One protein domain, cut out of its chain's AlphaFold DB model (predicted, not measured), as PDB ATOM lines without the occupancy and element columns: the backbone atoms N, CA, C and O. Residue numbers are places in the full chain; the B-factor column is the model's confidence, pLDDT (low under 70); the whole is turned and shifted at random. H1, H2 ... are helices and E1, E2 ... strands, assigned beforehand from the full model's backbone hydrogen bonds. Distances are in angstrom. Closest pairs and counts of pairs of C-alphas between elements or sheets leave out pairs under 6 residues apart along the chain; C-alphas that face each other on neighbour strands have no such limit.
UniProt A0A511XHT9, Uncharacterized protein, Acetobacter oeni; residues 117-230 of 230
ATOM      1  N   PRO A 117      18.113  10.684  -8.079       96.25
ATOM      2  CA  PRO A 117      16.766  10.147  -8.177       96.25
ATOM      3  C   PRO A 117      15.967  10.452  -6.909       96.25
ATOM      4  O   PRO A 117      16.422  10.237  -5.785       96.25
ATOM      5  N   VAL A 118      14.724  10.886  -7.094       96.94
ATOM      6  CA  VAL A 118      13.762  11.100  -6.008       96.94
ATOM      7  C   VAL A 118      12.434  10.439  -6.350       96.94
ATOM      8  O   VAL A 118      12.209  10.010  -7.474       96.94
ATOM      9  N   ASP A 119      11.539  10.338  -5.371       97.94
ATOM     10  CA  ASP A 119      10.233   9.716  -5.573       97.94
ATOM     11  C   ASP A 119       9.129  10.497  -4.842       97.94
ATOM     12  O   ASP A 119       8.543  10.052  -3.850       97.94
ATOM     13  N   ILE A 120       8.863  11.725  -5.299       98.31
ATOM     14  CA  ILE A 120       8.032  12.698  -4.572       98.31
ATOM     15  C   ILE A 120       6.698  12.921  -5.301       98.31
ATOM     16  O   ILE A 120       6.708  13.299  -6.471       98.31
ATOM     17  N   PRO A 121       5.536  12.768  -4.632       98.25
ATOM     18  CA  PRO A 121       4.247  13.120  -5.226       98.25
ATOM     19  C   PRO A 121       4.177  14.601  -5.616       98.25
ATOM     20  O   PRO A 121       4.440  15.483  -4.788       98.25
ATOM     21  N   LEU A 122       3.745  14.889  -6.843       98.31
ATOM     22  CA  LEU A 122       3.486  16.249  -7.300       98.31
ATOM     23  C   LEU A 122       2.039  16.647  -6.991       98.31
ATOM     24  O   LEU A 122       1.080  16.055  -7.475       98.31
ATOM     25  N   ASN A 123       1.869  17.667  -6.154       95.56
ATOM     26  CA  ASN A 123       0.569  18.241  -5.819       95.56
ATOM     27  C   ASN A 123       0.707  19.725  -5.426       95.56
ATOM     28  O   ASN A 123       1.801  20.285  -5.398       95.56
ATOM     29  N   GLU A 124      -0.408  20.367  -5.067       93.94
ATOM     30  CA  GLU A 124      -0.464  21.793  -4.688       93.94
ATOM     31  C   GLU A 124       0.440  22.193  -3.513       93.94
ATOM     32  O   GLU A 124       0.771  23.370  -3.340       93.94
ATOM     33  N   LYS A 125       0.828  21.233  -2.669       96.19
ATOM     34  CA  LYS A 125       1.680  21.455  -1.497       96.19
ATOM     35  C   LYS A 125       3.150  21.158  -1.770       96.19
ATOM     36  O   LYS A 125       3.976  21.525  -0.943       96.19
ATOM     37  N   THR A 126       3.485  20.538  -2.900       98.06
ATOM     38  CA  THR A 126       4.872  20.236  -3.262       98.06
ATOM     39  C   THR A 126       5.645  21.541  -3.448       98.06
ATOM     40  O   THR A 126       5.185  22.468  -4.126       98.06
ATOM     41  N   ARG A 127       6.796  21.645  -2.785       97.88
ATOM     42  CA  ARG A 127       7.684  22.806  -2.837       97.88
ATOM     43  C   ARG A 127       9.092  22.346  -3.168       97.88
ATOM     44  O   ARG A 127       9.533  21.336  -2.632       97.88
ATOM     45  N   LEU A 128       9.765  23.112  -4.016       97.69
ATOM     46  CA  LEU A 128      11.202  23.020  -4.234       97.69
ATOM     47  C   LEU A 128      11.842  24.202  -3.508       97.69
ATOM     48  O   LEU A 128      11.403  25.337  -3.696       97.69
ATOM     49  N   SER A 129      12.821  23.933  -2.651       97.44
ATOM     50  CA  SER A 129      13.519  24.957  -1.876       97.44
ATOM     51  C   SER A 129      15.009  24.713  -1.903       97.44
ATOM     52  O   SER A 129      15.438  23.575  -1.713       97.44
ATOM     53  N   TRP A 130      15.775  25.775  -2.090       96.44
ATOM     54  CA  TRP A 130      17.225  25.715  -2.103       96.44
ATOM     55  C   TRP A 130      17.801  27.106  -1.838       96.44
ATOM     56  O   TRP A 130      17.067  28.097  -1.836       96.44
ATOM     57  N   SER A 131      19.111  27.170  -1.626       95.12
ATOM     58  CA  SER A 131      19.823  28.426  -1.417       95.12
ATOM     59  C   SER A 131      20.983  28.514  -2.397       95.12
ATOM     60  O   SER A 131      21.694  27.538  -2.621       95.12
ATOM     61  N   TRP A 132      21.188  29.694  -2.968       92.19
ATOM     62  CA  TRP A 132      22.325  29.981  -3.831       92.19
ATOM     63  C   TRP A 132      23.331  30.880  -3.128       92.19
ATOM     64  O   TRP A 132      22.933  31.876  -2.526       92.19
ATOM     65  N   LEU A 133      24.621  30.629  -3.328       93.12
ATOM     66  CA  LEU A 133      25.664  31.642  -3.198       93.12
ATOM     67  C   LEU A 133      26.312  31.799  -4.574       93.12
ATOM     68  O   LEU A 133      27.165  31.010  -4.958       93.12
ATOM     69  N   VAL A 134      25.857  32.792  -5.343       91.94
ATOM     70  CA  VAL A 134      26.392  33.068  -6.685       91.94
ATOM     71  C   VAL A 134      27.395  34.206  -6.599       91.94
ATOM     72  O   VAL A 134      27.039  35.325  -6.233       91.94
ATOM     73  N   GLU A 135      28.647  33.939  -6.957       91.94
ATOM     74  CA  GLU A 135      29.680  34.975  -7.068       91.94
ATOM     75  C   GLU A 135      29.626  35.693  -8.422       91.94
ATOM     76  O   GLU A 135      29.791  36.914  -8.493       91.94
ATOM     77  N   LYS A 136      29.346  34.940  -9.492       90.06
ATOM     78  CA  LYS A 136      29.252  35.428 -10.868       90.06
ATOM     79  C   LYS A 136      28.228  34.595 -11.645       90.06
ATOM     80  O   LYS A 136      28.261  33.372 -11.578       90.06
ATOM     81  N   LEU A 137      27.335  35.259 -12.378       90.88
ATOM     82  CA  LEU A 137      26.432  34.590 -13.320       90.88
ATOM     83  C   LEU A 137      27.185  34.230 -14.616       90.88
ATOM     84  O   LEU A 137      28.028  35.033 -15.030       90.88
ATOM     85  N   PRO A 138      26.888  33.082 -15.261       88.81
ATOM     86  CA  PRO A 138      27.559  32.677 -16.501       88.81
ATOM     87  C   PRO A 138      27.345  33.684 -17.635       88.81
ATOM     88  O   PRO A 138      28.305  34.211 -18.197       88.81
ATOM     89  N   SER A 139      26.083  34.061 -17.870       89.00
ATOM     90  CA  SER A 139      25.711  34.948 -18.967       89.00
ATOM     91  C   SER A 139      25.500  36.405 -18.547       89.00
ATOM     92  O   SER A 139      24.923  36.752 -17.512       89.00
ATOM     93  N   GLU A 140      25.938  37.295 -19.435       89.56
ATOM     94  CA  GLU A 140      25.649  38.731 -19.419       89.56
ATOM     95  C   GLU A 140      24.456  39.104 -20.323       89.56
ATOM     96  O   GLU A 140      24.013  40.262 -20.347       89.56
ATOM     97  N   LEU A 141      23.945  38.127 -21.075       90.50
ATOM     98  CA  LEU A 141      22.911  38.247 -22.098       90.50
ATOM     99  C   LEU A 141      21.641  37.480 -21.685       90.50
ATOM    100  O   LEU A 141      21.715  36.601 -20.834       90.50
ATOM    101  N   PRO A 142      20.472  37.793 -22.271       88.88
ATOM    102  CA  PRO A 142      19.273  36.976 -22.091       88.88
ATOM    103  C   PRO A 142      19.503  35.534 -22.557       88.88
ATOM    104  O   PRO A 142      20.034  35.319 -23.641       88.88
ATOM    105  N   GLU A 143      19.095  34.562 -21.753       94.44
ATOM    106  CA  GLU A 143      19.415  33.140 -21.915       94.44
ATOM    107  C   GLU A 143      18.376  32.367 -22.752       94.44
ATOM    108  O   GLU A 143      18.458  31.148 -22.893       94.44
ATOM    109  N   ASP A 144      17.381  33.059 -23.314       92.75
ATOM    110  CA  ASP A 144      16.220  32.480 -24.002       92.75
ATOM    111  C   ASP A 144      16.403  32.278 -25.514       92.75
ATOM    112  O   ASP A 144      15.460  31.928 -26.226       92.75
ATOM    113  N   LEU A 145      17.630  32.439 -26.014       81.50
ATOM    114  CA  LEU A 145      18.014  32.143 -27.392       81.50
ATOM    115  C   LEU A 145      19.148  31.123 -27.409       81.50
ATOM    116  O   LEU A 145      20.048  31.184 -26.580       81.50
ATOM    117  N   ALA A 146      19.167  30.240 -28.408       79.56
ATOM    118  CA  ALA A 146      20.140  29.147 -28.485       79.56
ATOM    119  C   ALA A 146      21.608  29.616 -28.422       79.56
ATOM    120  O   ALA A 146      22.437  28.945 -27.819       79.56
ATOM    121  N   LEU A 147      21.928  30.772 -29.016       76.94
ATOM    122  CA  LEU A 147      23.290  31.328 -29.037       76.94
ATOM    123  C   LEU A 147      23.725  31.964 -27.713       76.94
ATOM    124  O   LEU A 147      24.913  32.185 -27.508       76.94
ATOM    125  N   THR A 148      22.775  32.304 -26.848       81.62
ATOM    126  CA  THR A 148      23.021  32.971 -25.563       81.62
ATOM    127  C   THR A 148      22.580  32.104 -24.384       81.62
ATOM    128  O   THR A 148      22.513  32.591 -23.257       81.62
ATOM    129  N   HIS A 149      22.278  30.827 -24.643       87.88
ATOM    130  CA  HIS A 149      21.747  29.863 -23.685       87.88
ATOM    131  C   HIS A 149      22.845  29.341 -22.747       87.88
ATOM    132  O   HIS A 149      23.308  28.212 -22.882       87.88
ATOM    133  N   ASP A 150      23.269  30.193 -21.817       89.75
ATOM    134  CA  ASP A 150      24.353  29.935 -20.867       89.75
ATOM    135  C   ASP A 150      23.911  30.297 -19.439       89.75
ATOM    136  O   ASP A 150      23.577  31.446 -19.144       89.75
ATOM    137  N   TYR A 151      23.818  29.297 -18.562       93.38
ATOM    138  CA  TYR A 151      23.216  29.436 -17.237       93.38
ATOM    139  C   TYR A 151      23.608  28.293 -16.294       93.38
ATOM    140  O   TYR A 151      24.016  27.212 -16.705       93.38
ATOM    141  N   ILE A 152      23.387  28.532 -14.999       93.75
ATOM    142  CA  ILE A 152      23.313  27.498 -13.964       93.75
ATOM    143  C   ILE A 152      21.863  27.454 -13.471       93.75
ATOM    144  O   ILE A 152      21.220  28.497 -13.314       93.75
ATOM    145  N   SER A 153      21.331  26.254 -13.234       96.12
ATOM    146  CA  SER A 153      19.955  26.063 -12.762       96.12
ATOM    147  C   SER A 153      19.836  24.934 -11.744       96.12
ATOM    148  O   SER A 153      20.725  24.095 -11.625       96.12
ATOM    149  N   VAL A 154      18.728  24.944 -11.004       97.12
ATOM    150  CA  VAL A 154      18.235  23.796 -10.235       97.12
ATOM    151  C   VAL A 154      16.957  23.329 -10.908       97.12
ATOM    152  O   VAL A 154      16.047  24.134 -11.123       97.12
ATOM    153  N   ALA A 155      16.883  22.045 -11.233       97.56
ATOM    154  CA  ALA A 155      15.784  21.481 -11.994       97.56
ATOM    155  C   ALA A 155      15.016  20.427 -11.196       97.56
ATOM    156  O   ALA A 155      15.445  19.948 -10.153       97.56
ATOM    157  N   VAL A 156      13.834  20.090 -11.693       98.31
ATOM    158  CA  VAL A 156      13.107  18.882 -11.303       98.31
ATOM    159  C   VAL A 156      12.661  18.171 -12.562       98.31
ATOM    160  O   VAL A 156      12.132  18.807 -13.475       98.31
ATOM    161  N   ARG A 157      12.821  16.850 -12.594       98.06
ATOM    162  CA  ARG A 157      12.330  15.997 -13.677       98.06
ATOM    163  C   ARG A 157      11.074  15.263 -13.240       98.06
ATOM    164  O   ARG A 157      11.024  14.682 -12.156       98.06
ATOM    165  N   PHE A 158      10.061  15.270 -14.094       98.38
ATOM    166  CA  PHE A 158       8.773  14.632 -13.855       98.38
ATOM    167  C   PHE A 158       8.705  13.233 -14.478       98.38
ATOM    168  O   PHE A 158       9.457  12.896 -15.396       98.38
ATOM    169  N   ASP A 159       7.774  12.412 -13.997       98.12
ATOM    170  CA  ASP A 159       7.525  11.057 -14.517       98.12
ATOM    171  C   ASP A 159       7.056  11.013 -15.985       98.12
ATOM    172  O   ASP A 159       7.186   9.986 -16.649       98.12
ATOM    173  N   ASN A 160       6.571  12.134 -16.518       96.75
ATOM    174  CA  ASN A 160       6.195  12.281 -17.923       96.75
ATOM    175  C   ASN A 160       7.376  12.639 -18.846       96.75
ATOM    176  O   ASN A 160       7.165  12.886 -20.034       96.75
ATOM    177  N   GLY A 161       8.600  12.678 -18.309       94.94
ATOM    178  CA  GLY A 161       9.832  12.921 -19.058       94.94
ATOM    179  C   GLY A 161      10.176  14.392 -19.292       94.94
ATOM    180  O   GLY A 161      11.216  14.658 -19.888       94.94
ATOM    181  N   ARG A 162       9.346  15.335 -18.827       97.06
ATOM    182  CA  ARG A 162       9.637  16.775 -18.876       97.06
ATOM    183  C   ARG A 162      10.386  17.234 -17.631       97.06
ATOM    184  O   ARG A 162      10.284  16.601 -16.580       97.06
ATOM    185  N   ASP A 163      11.074  18.358 -17.727       97.06
ATOM    186  CA  ASP A 163      11.743  19.021 -16.613       97.06
ATOM    187  C   ASP A 163      11.402  20.520 -16.539       97.06
ATOM    188  O   ASP A 163      10.993  21.166 -17.509       97.06
ATOM    189  N   LEU A 164      11.486  21.052 -15.318       98.38
ATOM    190  CA  LEU A 164      11.326  22.471 -15.013       98.38
ATOM    191  C   LEU A 164      12.607  22.974 -14.346       98.38
ATOM    192  O   LEU A 164      12.879  22.622 -13.197       98.38
ATOM    193  N   SER A 165      13.348  23.825 -15.051       98.12
ATOM    194  CA  SER A 165      14.671  24.312 -14.651       98.12
ATOM    195  C   SER A 165      14.595  25.754 -14.161       98.12
ATOM    196  O   SER A 165      14.277  26.674 -14.913       98.12
ATOM    197  N   CYS A 166      14.872  25.974 -12.878       98.00
ATOM    198  CA  CYS A 166      14.853  27.292 -12.251       98.00
ATOM    199  C   CYS A 166      16.240  27.937 -12.318       98.00
ATOM    200  O   CYS A 166      17.179  27.436 -11.697       98.00
ATOM    201  N   LEU A 167      16.361  29.073 -13.010       96.00
ATOM    202  CA  LEU A 167      17.624  29.806 -13.143       96.00
ATOM    203  C   LEU A 167      17.562  31.225 -12.568       96.00
ATOM    204  O   LEU A 167      16.492  31.832 -12.422       96.00
ATOM    205  N   TRP A 168      18.741  31.754 -12.251       95.25
ATOM    206  CA  TRP A 168      18.955  33.166 -11.959       95.25
ATOM    207  C   TRP A 168      19.514  33.828 -13.216       95.25
ATOM    208  O   TRP A 168      20.605  33.493 -13.656       95.25
ATOM    209  N   SER A 169      18.762  34.767 -13.784       95.75
ATOM    210  CA  SER A 169      19.175  35.515 -14.973       95.75
ATOM    211  C   SER A 169      19.607  36.940 -14.635       95.75
ATOM    212  O   SER A 169      19.037  37.598 -13.758       95.75
ATOM    213  N   LYS A 170      20.553  37.481 -15.407       94.62
ATOM    214  CA  LYS A 170      20.934  38.895 -15.292       94.62
ATOM    215  C   LYS A 170      19.960  39.841 -16.001       94.62
ATOM    216  O   LYS A 170      19.859  41.009 -15.613       94.62
ATOM    217  N   LYS A 171      19.284  39.379 -17.061       95.44
ATOM    218  CA  LYS A 171      18.561  40.236 -18.026       95.44
ATOM    219  C   LYS A 171      17.068  39.946 -18.128       95.44
ATOM    220  O   LYS A 171      16.280  40.885 -18.215       95.44
ATOM    221  N   LEU A 172      16.683  38.677 -18.124       96.94
ATOM    222  CA  LEU A 172      15.292  38.243 -18.156       96.94
ATOM    223  C   LEU A 172      14.599  38.509 -16.809       96.94
ATOM    224  O   LEU A 172      15.228  38.331 -15.758       96.94
ATOM    225  N   PRO A 173      13.324  38.938 -16.812       97.12
ATOM    226  CA  PRO A 173      12.595  39.282 -15.596       97.12
ATOM    227  C   PRO A 173      12.164  38.035 -14.816       97.12
ATOM    228  O   PRO A 173      11.841  37.000 -15.395       97.12
ATOM    229  N   ALA A 174      12.099  38.147 -13.488       96.69
ATOM    230  CA  ALA A 174      11.621  37.060 -12.638       96.69
ATOM    231  C   ALA A 174      10.172  36.681 -12.994       96.69
ATOM    232  O   ALA A 174       9.322  37.549 -13.193       96.69
ATOM    233  N   GLY A 175       9.897  35.378 -13.071       97.44
ATOM    234  CA  GLY A 175       8.612  34.826 -13.512       97.44
ATOM    235  C   GLY A 175       8.477  34.630 -15.025       97.44
ATOM    236  O   GLY A 175       7.533  33.966 -15.459       97.44
ATOM    237  N   TYR A 176       9.408  35.158 -15.826       98.38
ATOM    238  CA  TYR A 176       9.515  34.776 -17.232       98.38
ATOM    239  C   TYR A 176       9.870  33.294 -17.349       98.38
ATOM    240  O   TYR A 176      10.585  32.749 -16.507       98.38
ATOM    241  N   HIS A 177       9.344  32.647 -18.378       98.25
ATOM    242  CA  HIS A 177       9.589  31.242 -18.654       98.25
ATOM    243  C   HIS A 177       9.551  30.995 -20.155       98.25
ATOM    244  O   HIS A 177       8.813  31.657 -20.887       98.25
ATOM    245  N   PHE A 178      10.362  30.046 -20.600       97.69
ATOM    246  CA  PHE A 178      10.524  29.697 -22.004       97.69
ATOM    247  C   PHE A 178      10.867  28.213 -22.122       97.69
ATOM    248  O   PHE A 178      11.486  27.640 -21.228       97.69
ATOM    249  N   ALA A 179      10.440  27.579 -23.210       96.69
ATOM    250  CA  ALA A 179      10.928  26.247 -23.549       96.69
ATOM    251  C   ALA A 179      12.405  26.343 -23.947       96.69
ATOM    252  O   ALA A 179      12.794  27.335 -24.570       96.69
ATOM    253  N   CYS A 180      13.202  25.325 -23.622       93.62
ATOM    254  CA  CYS A 180      14.620  25.293 -23.963       93.62
ATOM    255  C   CYS A 180      14.817  25.632 -25.451       93.62
ATOM    256  O   CYS A 180      14.187  25.006 -26.305       93.62
ATOM    257  N   PRO A 181      15.659  26.616 -25.807       86.50
ATOM    258  CA  PRO A 181      15.786  27.077 -27.187       86.50
ATOM    259  C   PRO A 181      16.556  26.088 -28.077       86.50
ATOM    260  O   PRO A 181      16.690  26.316 -29.281       86.50
ATOM    261  N   LEU A 182      17.074  24.994 -27.509       82.88
ATOM    262  CA  LEU A 182      17.761  23.943 -28.248       82.88
ATOM    263  C   LEU A 182      16.730  23.022 -28.938       82.88
ATOM    264  O   LEU A 182      15.922  22.401 -28.243       82.88
ATOM    265  N   PRO A 183      16.767  22.855 -30.280       69.38
ATOM    266  CA  PRO A 183      15.716  22.166 -31.051       69.38
ATOM    267  C   PRO A 183      15.379  20.719 -30.651       69.38
ATOM    268  O   PRO A 183      14.358  20.195 -31.077       69.38
ATOM    269  N   TRP A 184      16.230  20.060 -29.865       70.75
ATOM    270  CA  TRP A 184      16.094  18.650 -29.458       70.75
ATOM    271  C   TRP A 184      15.788  18.493 -27.969       70.75
ATOM    272  O   TRP A 184      15.651  17.378 -27.475       70.75
ATOM    273  N   TRP A 185      15.731  19.616 -27.258       83.62
ATOM    274  CA  TRP A 185      15.516  19.688 -25.817       83.62
ATOM    275  C   TRP A 185      14.299  20.552 -25.463       83.62
ATOM    276  O   TRP A 185      13.773  20.452 -24.361       83.62
ATOM    277  N   CYS A 186      13.798  21.340 -26.420       80.12
ATOM    278  CA  CYS A 186      12.637  22.219 -26.281       80.12
ATOM    279  C   CYS A 186      11.345  21.512 -25.841       80.12
ATOM    280  O   CYS A 186      10.540  22.100 -25.127       80.12
ATOM    281  N   ASP A 187      11.147  20.250 -26.230       86.12
ATOM    282  CA  ASP A 187       9.968  19.462 -25.837       86.12
ATOM    283  C   ASP A 187      10.097  18.839 -24.438       86.12
ATOM    284  O   ASP A 187       9.106  18.368 -23.863       86.12
ATOM    285  N   ARG A 188      11.324  18.811 -23.909       92.00
ATOM    286  CA  ARG A 188      11.676  18.233 -22.613       92.00
ATOM    287  C   ARG A 188      11.715  19.313 -21.536       92.00
ATOM    288  O   ARG A 188      11.000  19.181 -20.546       92.00
ATOM    289  N   GLU A 189      12.483  20.372 -21.773       96.19
ATOM    290  CA  GLU A 189      12.844  21.345 -20.748       96.19
ATOM    291  C   GLU A 189      12.152  22.680 -20.902       96.19
ATOM    292  O   GLU A 189      12.082  23.276 -21.977       96.19
ATOM    293  N   THR A 190      11.661  23.167 -19.769       98.38
ATOM    294  CA  THR A 190      11.145  24.518 -19.625       98.38
ATOM    295  C   THR A 190      11.915  25.249 -18.542       98.38
ATOM    296  O   THR A 190      12.006  24.800 -17.400       98.38
ATOM    297  N   HIS A 191      12.431  26.415 -18.898       98.50
ATOM    298  CA  HIS A 191      13.162  27.300 -18.012       98.50
ATOM    299  C   HIS A 191      12.215  28.255 -17.304       98.50
ATOM    300  O   HIS A 191      11.302  28.815 -17.910       98.50
ATOM    301  N   TRP A 192      12.464  28.484 -16.019       98.50
ATOM    302  CA  TRP A 192      11.783  29.475 -15.200       98.50
ATOM    303  C   TRP A 192      12.805  30.430 -14.584       98.50
ATOM    304  O   TRP A 192      13.694  30.014 -13.839       98.50
ATOM    305  N   ILE A 193      12.643  31.734 -14.809       98.06
ATOM    306  CA  ILE A 193      13.472  32.751 -14.160       98.06
ATOM    307  C   ILE A 193      13.012  32.912 -12.710       98.06
ATOM    308  O   ILE A 193      12.046  33.624 -12.415       98.06
ATOM    309  N   ALA A 194      13.683  32.220 -11.788       96.44
ATOM    310  CA  ALA A 194      13.392  32.298 -10.357       96.44
ATOM    311  C   ALA A 194      13.832  33.652  -9.789       96.44
ATOM    312  O   ALA A 194      13.116  34.259  -8.990       96.44
ATOM    313  N   ARG A 195      14.961  34.166 -10.289       94.81
ATOM    314  CA  ARG A 195      15.563  35.427  -9.863       94.81
ATOM    315  C   ARG A 195      16.101  36.218 -11.046       94.81
ATOM    316  O   ARG A 195      16.550  35.644 -12.033       94.81
ATOM    317  N   SER A 196      16.053  37.542 -10.926       94.38
ATOM    318  CA  SER A 196      16.498  38.476 -11.957       94.38
ATOM    319  C   SER A 196      17.465  39.517 -11.397       94.38
ATOM    320  O   SER A 196      17.368  39.894 -10.226       94.38
ATOM    321  N   GLY A 197      18.362  40.009 -12.249       90.25
ATOM    322  CA  GLY A 197      19.333  41.053 -11.937       90.25
ATOM    323  C   GLY A 197      20.637  40.496 -11.373       90.25
ATOM    324  O   GLY A 197      20.841  39.294 -11.309       90.25
ATOM    325  N   ASN A 198      21.544  41.378 -10.963       82.25
ATOM    326  CA  ASN A 198      22.842  41.001 -10.384       82.25
ATOM    327  C   ASN A 198      23.029  41.620  -8.994       82.25
ATOM    328  O   ASN A 198      24.101  42.105  -8.635       82.25
ATOM    329  N   GLU A 199      21.938  41.718  -8.244       64.75
ATOM    330  CA  GLU A 199      21.972  42.307  -6.916       64.75
ATOM    331  C   GLU A 199      22.408  41.237  -5.910       64.75
ATOM    332  O   GLU A 199      21.781  40.186  -5.813       64.75
ATOM    333  N   LYS A 200      23.462  41.543  -5.140       72.25
ATOM    334  CA  LYS A 200      24.050  40.712  -4.068       72.25
ATOM    335  C   LYS A 200      24.897  39.498  -4.514       72.25
ATOM    336  O   LYS A 200      24.707  38.411  -3.966       72.25
ATOM    337  N   PRO A 201      25.877  39.665  -5.423       79.50
ATOM    338  CA  PRO A 201      26.876  38.621  -5.637       79.50
ATOM    339  C   PRO A 201      27.603  38.290  -4.323       79.50
ATOM    340  O   PRO A 201      27.839  39.175  -3.491       79.50
ATOM    341  N   GLY A 202      27.922  37.012  -4.127       87.06
ATOM    342  CA  GLY A 202      28.612  36.498  -2.940       87.06
ATOM    343  C   GLY A 202      27.759  36.456  -1.665       87.06
ATOM    344  O   GLY A 202      28.306  36.376  -0.567       87.06
ATOM    345  N   GLN A 203      26.428  36.544  -1.775       92.00
ATOM    346  CA  GLN A 203      25.515  36.430  -0.633       92.00
ATOM    347  C   GLN A 203      24.515  35.302  -0.841       92.00
ATOM    348  O   GLN A 203      23.929  35.184  -1.915       92.00
ATOM    349  N   TRP A 204      24.247  34.557   0.231       93.94
ATOM    350  CA  TRP A 204      23.199  33.543   0.249       93.94
ATOM    351  C   TRP A 204      21.827  34.132  -0.099       93.94
ATOM    352  O   TRP A 204      21.402  35.133   0.486       93.94
ATOM    353  N   GLN A 205      21.149  33.512  -1.061       94.44
ATOM    354  CA  GLN A 205      19.783  33.819  -1.474       94.44
ATOM    355  C   GLN A 205      18.930  32.557  -1.410       94.44
ATOM    356  O   GLN A 205      19.251  31.574  -2.071       94.44
ATOM    357  N   ASP A 206      17.824  32.613  -0.673       95.50
ATOM    358  CA  ASP A 206      16.877  31.503  -0.595       95.50
ATOM    359  C   ASP A 206      15.846  31.575  -1.722       95.50
ATOM    360  O   ASP A 206      15.338  32.650  -2.063       95.50
ATOM    361  N   GLU A 207      15.500  30.407  -2.250       96.44
ATOM    362  CA  GLU A 207      14.438  30.196  -3.221       96.44
ATOM    363  C   GLU A 207      13.407  29.201  -2.684       96.44
ATOM    364  O   GLU A 207      13.728  28.214  -2.017       96.44
ATOM    365  N   LEU A 208      12.136  29.461  -2.987       97.31
ATOM    366  CA  LEU A 208      11.022  28.575  -2.660       97.31
ATOM    367  C   LEU A 208       9.982  28.629  -3.779       97.31
ATOM    368  O   LEU A 208       9.348  29.662  -4.004       97.31
ATOM    369  N   ARG A 209       9.769  27.500  -4.456       97.38
ATOM    370  CA  ARG A 209       8.922  27.408  -5.650       97.38
ATOM    371  C   ARG A 209       7.744  26.445  -5.470       97.38
ATOM    372  O   ARG A 209       7.938  25.312  -5.016       97.38
ATOM    373  N   PRO A 210       6.506  26.852  -5.812       97.88
ATOM    374  CA  PRO A 210       5.346  25.967  -5.840       97.88
ATOM    375  C   PRO A 210       5.310  25.144  -7.139       97.88
ATOM    376  O   PRO A 210       4.565  25.464  -8.061       97.88
ATOM    377  N   VAL A 211       6.068  24.042  -7.178       98.06
ATOM    378  CA  VAL A 211       6.334  23.234  -8.391       98.06
ATOM    379  C   VAL A 211       5.080  22.913  -9.211       98.06
ATOM    380  O   VAL A 211       5.077  23.103 -10.420       98.06
ATOM    381  N   GLY A 212       3.984  22.472  -8.580       97.69
ATOM    382  CA  GLY A 212       2.757  22.132  -9.316       97.69
ATOM    383  C   GLY A 212       2.077  23.339  -9.980       97.69
ATOM    384  O   GLY A 212       1.517  23.218 -11.070       97.69
ATOM    385  N   SER A 213       2.150  24.517  -9.353       97.56
ATOM    386  CA  SER A 213       1.646  25.767  -9.935       97.56
ATOM    387  C   SER A 213       2.545  26.258 -11.066       97.56
ATOM    388  O   SER A 213       2.043  26.717 -12.093       97.56
ATOM    389  N   ASP A 214       3.857  26.135 -10.885       98.06
ATOM    390  CA  ASP A 214       4.849  26.522 -11.885       98.06
ATOM    391  C   ASP A 214       4.738  25.641 -13.130       98.06
ATOM    392  O   ASP A 214       4.637  26.166 -14.237       98.06
ATOM    393  N   TYR A 215       4.604  24.322 -12.949       98.25
ATOM    394  CA  TYR A 215       4.352  23.369 -14.030       98.25
ATOM    395  C   TYR A 215       3.135  23.776 -14.864       98.25
ATOM    396  O   TYR A 215       3.217  23.895 -16.082       98.25
ATOM    397  N   ARG A 216       1.990  24.046 -14.222       97.25
ATOM    398  CA  ARG A 216       0.768  24.437 -14.947       97.25
ATOM    399  C   ARG A 216       0.910  25.751 -15.704       97.25
ATOM    400  O   ARG A 216       0.242  25.921 -16.719       97.25
ATOM    401  N   THR A 217       1.719  26.666 -15.183       97.56
ATOM    402  CA  THR A 217       1.898  27.999 -15.756       97.56
ATOM    403  C   THR A 217       2.853  27.956 -16.944       97.56
ATOM    404  O   THR A 217       2.526  28.518 -17.983       97.56
ATOM    405  N   ALA A 218       3.996  27.279 -16.802       97.50
ATOM    406  CA  ALA A 218       5.066  27.303 -17.795       97.50
ATOM    407  C   ALA A 218       5.025  26.143 -18.798       97.50
ATOM    408  O   ALA A 218       5.320  26.348 -19.970       97.50
ATOM    409  N   ILE A 219       4.646  24.940 -18.356       97.19
ATOM    410  CA  ILE A 219       4.613  23.729 -19.195       97.19
ATOM    411  C   ILE A 219       3.182  23.439 -19.673       97.19
ATOM    412  O   ILE A 219       2.946  23.113 -20.837       97.19
ATOM    413  N   GLY A 220       2.210  23.551 -18.767       94.94
ATOM    414  CA  GLY A 220       0.808  23.239 -19.036       94.94
ATOM    415  C   GLY A 220       0.529  21.743 -19.248       94.94
ATOM    416  O   GLY A 220       1.345  20.869 -18.958       94.94
ATOM    417  N   GLY A 221      -0.672  21.431 -19.743       94.19
ATOM    418  CA  GLY A 221      -1.141  20.052 -19.918       94.19
ATOM    419  C   GLY A 221      -1.530  19.351 -18.604       94.19
ATOM    420  O   GLY A 221      -1.701  20.010 -17.573       94.19
ATOM    421  N   PRO A 222      -1.732  18.019 -18.632       96.06
ATOM    422  CA  PRO A 222      -2.000  17.236 -17.429       96.06
ATOM    423  C   PRO A 222      -0.841  17.333 -16.433       96.06
ATOM    424  O   PRO A 222       0.326  17.265 -16.826       96.06
ATOM    425  N   LEU A 223      -1.170  17.482 -15.148       97.19
ATOM    426  CA  LEU A 223      -0.172  17.479 -14.083       97.19
ATOM    427  C   LEU A 223       0.419  16.059 -13.954       97.19
ATOM    428  O   LEU A 223      -0.372  15.121 -13.822       97.19
ATOM    429  N   PRO A 224       1.753  15.889 -13.991       97.81
ATOM    430  CA  PRO A 224       2.385  14.602 -13.730       97.81
ATOM    431  C   PRO A 224       2.129  14.158 -12.288       97.81
ATOM    432  O   PRO A 224       1.811  14.977 -11.420       97.81
ATOM    433  N   GLU A 225       2.260  12.863 -12.017       98.31
ATOM    434  CA  GLU A 225       1.975  12.335 -10.682       98.31
ATOM    435  C   GLU A 225       3.164  12.545  -9.739       98.31
ATOM    436  O   GLU A 225       2.977  12.714  -8.526       98.31
ATOM    437  N   ARG A 226       4.392  12.530 -10.279       98.62
ATOM    438  CA  ARG A 226       5.627  12.477  -9.491       98.62
ATOM    439  C   ARG A 226       6.755  13.334 -10.056       98.62
ATOM    440  O   ARG A 226       6.893  13.519 -11.264       98.62
ATOM    441  N   ILE A 227       7.598  13.799  -9.141       98.62
ATOM    442  CA  ILE A 227       8.970  14.229  -9.414       98.62
ATOM    443  C   ILE A 227       9.860  13.001  -9.212       98.62
ATOM    444  O   ILE A 227       9.778  12.359  -8.161       98.62
ATOM    445  N   VAL A 228      10.671  12.685 -10.220       98.31
ATOM    446  CA  VAL A 228      11.498  11.469 -10.291       98.31
ATOM    447  C   VAL A 228      13.001  11.743 -10.212       98.31
ATOM    448  O   VAL A 228      13.775  10.827  -9.949       98.31
ATOM    449  N   ALA A 229      13.429  12.988 -10.425       97.31
ATOM    450  CA  ALA A 229      14.799  13.426 -10.167       97.31
ATOM    451  C   ALA A 229      14.853  14.928  -9.857       97.31
ATOM    452  O   ALA A 229      13.931  15.674 -10.214       97.31
ATOM    453  N   VAL A 230      15.936  15.328  -9.196       94.88
ATOM    454  CA  VAL A 230      16.393  16.713  -9.013       94.88
ATOM    455  C   VAL A 230      17.762  16.829  -9.659       94.88
ATOM    456  O   VAL A 230      18.552  15.881  -9.450       94.88
TER     457      VAL A 230
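This is residues 117 to 230 of the 230 residues of an uncharacterized protein of Acetobacter oeni (UniProt A0A511XHT9). A strongly twisted sheet of six strands makes the body, with a two-stranded ribbon, E2 and E7, set over part of one face and a single short helix, H1, on the sheet beside the end of E7. The ribbon and the sheet are only partly and loosely face to face, and the long link of residues 134 to 152 runs from the end of E2 past the sheet to a loop on the other side of it, round residue 145, before it enters E3. The printed part has 114 residues, with eight named strands and one named helix in the order E1 E2 E3 E4 E5 E6 E7 H1 E8; the large sheet is mixed, in the order E1 E8 E3 E4 E6 E5, with E4 and E6 parallel. The class is mostly strand, though under half of the residues are in named elements. The whole is compact and rounded, with a radius of gyration of the C-alphas of 13.8 A and spans of 36 by 32 by 23 A.

E1, residues 117 to 121, is an edge strand and is antiparallel to E8, residues 226 to 229, at 164 degrees, with N 118 and O 228 3.0 A apart. E2, residues 128 to 133, is antiparallel to E7, residues 204 to 209, at 161 degrees; N 132 and O 205 are 2.8 A apart. E3, residues 153 to 158, is near E2, with 6 pairs of C-alphas within 10 A. Its pairing is staggered: residues 157 to 158 pair with E8, antiparallel at 132 degrees, where N 228 and O 157 are 2.8 A apart, and residues 153 to 157 pair with E4, residues 163 to 169. E3 and E4 form a hairpin at 166 degrees, with N 166 and O 154 2.8 A apart. E5, residues 177 to 179, is the other edge strand and forms a hairpin with E6, residues 189 to 196, at 156 degrees; N 191 and O 178 are 2.8 A apart. E4 and E6 are parallel at 29 degrees, with N 192 and O 165 2.8 A apart. The closest C-alphas of E6 and E7 are those of Ala 194 and Glu 207, 7.5 A apart. H1, residues 211 to 218, is on the large sheet at a height over the sheet of 8.1 A and is only just over none of its strands: dropped onto the local plane, 2 of its 8 C-alphas fall on E4 and 2 on E6. Its closest C-alphas to E5 are those of Ala 218 and His 177, 6.1 A apart, and to E2 those of Val 211 and Leu 128, 6.4 A apart. In H1 every O i to N i+4 pair is within hydrogen-bond range. E7 is apart from E3 and E4, for instance.

E1 begins at C-alpha 117, (16.766, 10.147, -8.177), and is 13.2 A long. E2 is 16.9 A long, E3 16.0 A and E4 18.2 A. E5 has three residues. E6, the longest strand with 8 residues, begins at C-alpha 189, (12.844, 21.345, -20.748), and is 19.6 A long. E7 is 16.6 A long, and H1 is 10.3 A long. E8 has four residues and ends at C-alpha 229, (14.799, 13.426, -10.167).

The two C-alphas farthest apart are those of Gly 202 and Pro 222, 39.0 A, while the first and last printed C-alphas, of Pro 117 and Val 230, are 6.6 A apart. The printed part has no cut and ends at the chain's last residue. The link from E2 to E3 is long, with 19 residues; the links from E3 to E4 and from E7 to H1 are tight. The mean pLDDT of the printed part is 93.4, and residues 183 and 199 are under 70.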